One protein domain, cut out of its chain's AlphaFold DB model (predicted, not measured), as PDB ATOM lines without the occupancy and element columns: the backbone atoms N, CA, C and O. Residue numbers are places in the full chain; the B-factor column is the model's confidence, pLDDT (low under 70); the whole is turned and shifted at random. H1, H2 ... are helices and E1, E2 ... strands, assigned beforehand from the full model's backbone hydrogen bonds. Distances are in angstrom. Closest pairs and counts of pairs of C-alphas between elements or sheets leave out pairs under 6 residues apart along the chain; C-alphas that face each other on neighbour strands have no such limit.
ATOM      1  N   MET A 300      70.736-144.455   2.281       82.31
ATOM      2  CA  MET A 300      69.585-143.572   2.087       82.31
ATOM      3  C   MET A 300      69.575-142.936   0.693       82.31
ATOM      4  O   MET A 300      70.601-142.518   0.170       82.31
ATOM      5  N   GLU A 301      68.390-142.811   0.110       82.56
ATOM      6  CA  GLU A 301      68.173-142.116  -1.158       82.56
ATOM      7  C   GLU A 301      67.578-140.734  -0.897       82.56
ATOM      8  O   GLU A 301      66.577-140.595  -0.188       82.56
ATOM      9  N   SER A 302      68.188-139.698  -1.471       77.19
ATOM     10  CA  SER A 302      67.576-138.374  -1.547       77.19
ATOM     11  C   SER A 302      66.508-138.386  -2.636       77.19
ATOM     12  O   SER A 302      66.822-138.634  -3.803       77.19
ATOM     13  N   LEU A 303      65.257-138.092  -2.284       74.88
ATOM     14  CA  LEU A 303      64.234-137.854  -3.294       74.88
ATOM     15  C   LEU A 303      64.545-136.528  -3.997       74.88
ATOM     16  O   LEU A 303      64.915-135.545  -3.348       74.88
ATOM     17  N   ARG A 304      64.420-136.517  -5.330       59.28
ATOM     18  CA  ARG A 304      64.548-135.284  -6.118       59.28
ATOM     19  C   ARG A 304      63.494-134.279  -5.633       59.28
ATOM     20  O   ARG A 304      62.439-134.686  -5.164       59.28
ATOM     21  N   ASP A 305      63.829-132.994  -5.706       56.00
ATOM     22  CA  ASP A 305      62.966-131.848  -5.360       56.00
ATOM     23  C   ASP A 305      62.816-131.497  -3.867       56.00
ATOM     24  O   ASP A 305      61.968-130.692  -3.489       56.00
ATOM     25  N   GLY A 306      63.696-132.004  -2.997       58.19
ATOM     26  CA  GLY A 306      63.736-131.566  -1.592       58.19
ATOM     27  C   GLY A 306      62.661-132.197  -0.701       58.19
ATOM     28  O   GLY A 306      62.532-131.822   0.465       58.19
ATOM     29  N   ASP A 307      61.959-133.214  -1.205       65.50
ATOM     30  CA  ASP A 307      60.933-133.975  -0.478       65.50
ATOM     31  C   ASP A 307      61.499-134.857   0.654       65.50
ATOM     32  O   ASP A 307      60.762-135.409   1.477       65.50
ATOM     33  N   GLY A 308      62.827-134.952   0.749       77.81
ATOM     34  CA  GLY A 308      63.538-135.545   1.874       77.81
ATOM     35  C   GLY A 308      64.328-136.797   1.516       77.81
ATOM     36  O   GLY A 308      64.687-137.044   0.370       77.81
ATOM     37  N   TRP A 309      64.629-137.583   2.542       83.12
ATOM     38  CA  TRP A 309      65.518-138.738   2.481       83.12
ATOM     39  C   TRP A 309      64.765-140.012   2.809       83.12
ATOM     40  O   TRP A 309      64.100-140.088   3.838       83.12
ATOM     41  N   ARG A 310      64.899-141.040   1.987       83.12
ATOM     42  CA  ARG A 310      64.301-142.349   2.216       83.12
ATOM     43  C   ARG A 310      65.365-143.333   2.663       83.12
ATOM     44  O   ARG A 310      66.402-143.454   2.028       83.12
ATOM     45  N   CYS A 311      65.107-144.054   3.748       85.75
ATOM     46  CA  CYS A 311      65.976-145.158   4.142       85.75
ATOM     47  C   CYS A 311      65.806-146.338   3.181       85.75
ATOM     48  O   CYS A 311      64.706-146.875   3.062       85.75
ATOM     49  N   LEU A 312      66.893-146.746   2.534       79.12
ATOM     50  CA  LEU A 312      66.968-147.928   1.676       79.12
ATOM     51  C   LEU A 312      67.804-149.053   2.295       79.12
ATOM     52  O   LEU A 312      67.927-150.124   1.701       79.12
ATOM     53  N   LYS A 313      68.367-148.850   3.492       75.81
ATOM     54  CA  LYS A 313      69.188-149.870   4.137       75.81
ATOM     55  C   LYS A 313      68.337-151.061   4.567       75.81
ATOM     56  O   LYS A 313      67.495-150.961   5.468       75.81
ATOM     57  N   ARG A 314      68.534-152.190   3.885       66.69
ATOM     58  CA  ARG A 314      67.776-153.427   4.111       66.69
ATOM     59  C   ARG A 314      68.010-153.939   5.529       66.69
ATOM     60  O   ARG A 314      69.096-153.809   6.072       66.69
ATOM     61  N   GLY A 315      66.962-154.457   6.165       63.16
ATOM     62  CA  GLY A 315      67.023-154.877   7.567       63.16
ATOM     63  C   GLY A 315      66.987-153.722   8.577       63.16
ATOM     64  O   GLY A 315      67.061-153.948   9.788       63.16
ATOM     65  N   CYS A 316      66.850-152.474   8.120       77.06
ATOM     66  CA  CYS A 316      66.613-151.349   9.003       77.06
ATOM     67  C   CYS A 316      65.145-151.304   9.450       77.06
ATOM     68  O   CYS A 316      64.223-151.389   8.645       77.06
ATOM     69  N   ARG A 317      64.887-151.053  10.742       71.38
ATOM     70  CA  ARG A 317      63.512-150.940  11.277       71.38
ATOM     71  C   ARG A 317      62.685-149.820  10.626       71.38
ATOM     72  O   ARG A 317      61.462-149.817  10.725       71.38
ATOM     73  N   LYS A 318      63.342-148.828  10.026       77.81
ATOM     74  CA  LYS A 318      62.687-147.723   9.311       77.81
ATOM     75  C   LYS A 318      62.962-147.796   7.807       77.81
ATOM     76  O   LYS A 318      62.984-146.756   7.157       77.81
ATOM     77  N   PHE A 319      63.172-148.999   7.276       75.81
ATOM     78  CA  PHE A 319      63.250-149.239   5.841       75.81
ATOM     79  C   PHE A 319      62.051-148.600   5.124       75.81
ATOM     80  O   PHE A 319      60.934-148.594   5.642       75.81
ATOM     81  N   ASN A 320      62.312-147.991   3.970       77.56
ATOM     82  CA  ASN A 320      61.364-147.236   3.151       77.56
ATOM     83  C   ASN A 320      60.746-145.985   3.814       77.56
ATOM     84  O   ASN A 320      59.899-145.309   3.226       77.56
ATOM     85  N   LYS A 321      61.171-145.615   5.031       81.38
ATOM     86  CA  LYS A 321      60.662-144.420   5.711       81.38
ATOM     87  C   LYS A 321      61.275-143.149   5.131       81.38
ATOM     88  O   LYS A 321      62.495-143.043   5.017       81.38
ATOM     89  N   LEU A 322      60.412-142.170   4.860       81.00
ATOM     90  CA  LEU A 322      60.779-140.825   4.429       81.00
ATOM     91  C   LEU A 322      61.118-139.918   5.627       81.00
ATOM     92  O   LEU A 322      60.410-139.889   6.637       81.00
ATOM     93  N   PHE A 323      62.185-139.144   5.484       80.31
ATOM     94  CA  PHE A 323      62.671-138.146   6.423       80.31
ATOM     95  C   PHE A 323      62.789-136.803   5.706       80.31
ATOM     96  O   PHE A 323      63.758-136.550   5.000       80.31
ATOM     97  N   SER A 324      61.840-135.904   5.943       76.88
ATOM     98  CA  SER A 324      61.785-134.584   5.293       76.88
ATOM     99  C   SER A 324      62.929-133.632   5.679       76.88
ATOM    100  O   SER A 324      63.087-132.580   5.077       76.88
ATOM    101  N   HIS A 325      63.736-133.968   6.694       74.31
ATOM    102  CA  HIS A 325      64.841-133.129   7.168       74.31
ATOM    103  C   HIS A 325      66.169-133.893   7.167       74.31
ATOM    104  O   HIS A 325      66.261-134.970   7.763       74.31
ATOM    105  N   LEU A 326      67.213-133.277   6.598       72.31
ATOM    106  CA  LEU A 326      68.569-133.834   6.493       72.31
ATOM    107  C   LEU A 326      69.137-134.283   7.849       72.31
ATOM    108  O   LEU A 326      69.668-135.381   7.966       72.31
ATOM    109  N   GLY A 327      68.965-133.482   8.905       69.81
ATOM    110  CA  GLY A 327      69.455-133.833  10.243       69.81
ATOM    111  C   GLY A 327      68.812-135.105  10.817       69.81
ATOM    112  O   GLY A 327      69.471-135.883  11.504       69.81
ATOM    113  N   ASN A 328      67.540-135.364  10.500       74.31
ATOM    114  CA  ASN A 328      66.850-136.580  10.935       74.31
ATOM    115  C   ASN A 328      67.276-137.801  10.113       74.31
ATOM    116  O   ASN A 328      67.365-138.896  10.666       74.31
ATOM    117  N   ALA A 329      67.565-137.600   8.825       77.75
ATOM    118  CA  ALA A 329      68.138-138.616   7.954       77.75
ATOM    119  C   ALA A 329      69.542-139.023   8.428       77.75
ATOM    120  O   ALA A 329      69.770-140.195   8.711       77.75
ATOM    121  N   LYS A 330      70.437-138.052   8.676       76.62
ATOM    122  CA  LYS A 330      71.791-138.306   9.203       76.62
ATOM    123  C   LYS A 330      71.754-139.039  10.555       76.62
ATOM    124  O   LYS A 330      72.437-140.041  10.733       76.62
ATOM    125  N   LYS A 331      70.888-138.630  11.495       74.31
ATOM    126  CA  LYS A 331      70.685-139.365  12.765       74.31
ATOM    127  C   LYS A 331      70.187-140.785  12.565       74.31
ATOM    128  O   LYS A 331      70.562-141.684  13.311       74.31
ATOM    129  N   HIS A 332      69.270-140.968  11.621       81.19
ATOM    130  CA  HIS A 332      68.757-142.285  11.323       81.19
ATOM    131  C   HIS A 332      69.864-143.190  10.788       81.19
ATOM    132  O   HIS A 332      69.988-144.297  11.304       81.19
ATOM    133  N   ALA A 333      70.664-142.686   9.845       76.44
ATOM    134  CA  ALA A 333      71.754-143.409   9.206       76.44
ATOM    135  C   ALA A 333      72.849-143.850  10.191       76.44
ATOM    136  O   ALA A 333      73.365-144.962  10.090       76.44
ATOM    137  N   VAL A 334      73.148-143.008  11.187       75.94
ATOM    138  CA  VAL A 334      74.151-143.277  12.234       75.94
ATOM    139  C   VAL A 334      73.577-144.089  13.408       75.94
ATOM    140  O   VAL A 334      74.321-144.619  14.229       75.94
ATOM    141  N   GLY A 335      72.252-144.200  13.527       75.69
ATOM    142  CA  GLY A 335      71.617-144.898  14.646       75.69
ATOM    143  C   GLY A 335      71.784-146.417  14.578       75.69
ATOM    144  O   GLY A 335      71.797-146.992  13.494       75.69
ATOM    145  N   ASP A 336      71.792-147.086  15.736       66.81
ATOM    146  CA  ASP A 336      71.995-148.543  15.857       66.81
ATOM    147  C   ASP A 336      71.085-149.364  14.939       66.81
ATOM    148  O   ASP A 336      71.510-150.346  14.351       66.81
ATOM    149  N   SER A 337      69.829-148.949  14.748       67.25
ATOM    150  CA  SER A 337      68.892-149.647  13.857       67.25
ATOM    151  C   SER A 337      69.305-149.648  12.383       67.25
ATOM    152  O   SER A 337      68.771-150.439  11.617       67.25
ATOM    153  N   HIS A 338      70.155-148.705  11.983       76.00
ATOM    154  CA  HIS A 338      70.681-148.544  10.631       76.00
ATOM    155  C   HIS A 338      72.137-149.022  10.565       76.00
ATOM    156  O   HIS A 338      72.509-149.726   9.638       76.00
ATOM    157  N   ALA A 339      72.956-148.755  11.584       70.38
ATOM    158  CA  ALA A 339      74.315-149.287  11.679       70.38
ATOM    159  C   ALA A 339      74.342-150.826  11.785       70.38
ATOM    160  O   ALA A 339      75.150-151.465  11.123       70.38
ATOM    161  N   LEU A 340      73.423-151.418  12.560       66.38
ATOM    162  CA  LEU A 340      73.265-152.873  12.719       66.38
ATOM    163  C   LEU A 340      72.353-153.504  11.659       66.38
ATOM    164  O   LEU A 340      72.095-154.705  11.715       66.38
ATOM    165  N   ALA A 341      71.804-152.706  10.741       64.25
ATOM    166  CA  ALA A 341      71.160-153.255   9.560       64.25
ATOM    167  C   ALA A 341      72.284-153.830   8.688       64.25
ATOM    168  O   ALA A 341      73.094-153.076   8.154       64.25
ATOM    169  N   GLU A 342      72.413-155.154   8.672       57.56
ATOM    170  CA  GLU A 342      73.435-155.860   7.900       57.56
ATOM    171  C   GLU A 342      73.218-155.580   6.402       57.56
ATOM    172  O   GLU A 342      72.093-155.670   5.905       57.56
TER     173      GLU A 342
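AT A GLANCE: This is residues 300 to 342 of the 622 residues of an uncharacterized protein of Gibberella nygamai (UniProt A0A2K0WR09). A small hairpin of two short strands, E1 and E2, has one helix, H1, packed over one of its faces, and the short helix H2 follows H1 near one end of the long axis. Between E2 and H1 a long loop, residues 312 to 325, runs out toward the H2 end and folds back beside E2, where residues 322 to 323 pair antiparallel with residues 309 to 310. The printed part has 43 residues, with two named strands and two named helices in the order E1, E2, H1, H2; the sheet, E1 - E2, is antiparallel. The class is mixed, helices and strands, with under half of the residues in named elements. The whole is compact, with a radius of gyration of the C-alphas of 9.6 A, yet elongated in outline, spanning 29 by 17 by 10 A.

IN THESE COORDINATES: E1, residues 300 to 302, begins at C-alpha 300 at (69.585, -143.572, 2.087) and is 6.7 A long from first to last C-alpha. E2, residues 309 to 311, is 6.6 A long. H1, residues 326 to 334, begins at C-alpha 326 at (68.569, -133.834, 6.493) and is 12.4 A long. H2, residues 336 to 339, is 4.8 A long and ends at C-alpha 339 at (74.315, -149.287, 11.679).

HOW THE PARTS SIT: E1 and E2 form a hairpin, antiparallel neighbours with 156 degrees between their directions. The C-alphas of Glu 301 and Arg 310 face each other at 5.1 A. N 301 and O 310 are within hydrogen-bond range at 2.8 A, as are N 310 and O 301 at 2.8 A. The closest C-alphas of E2 and H1 are those of Trp 309 and Ala 329, 6.1 A apart. Those of E1 and H1 are Met 300 and Ala 333, 7.4 A apart. H1 and H2 are close but not clearly touching, with the C-alphas of His 332 and His 338 the closest at 6.6 A. H2 is apart from E1 and from E2. In H1 every O i to N i+4 pair is within hydrogen-bond range; H2, with four residues, is too short for such a pair.

THE WHOLE: The two C-alphas farthest apart are those of Asp 305 and Leu 340, at 29.6 A. The printed part has no cut. The link from E2 to H1 is long, with 14 residues; the link from E1 to E2 is short, and that from H1 to H2 is tight. The mean pLDDT of the printed part is 73.7, and 12 residues are under 70: residues 304 to 307, 314 to 315, 327, 336 to 337 and 340 to 342.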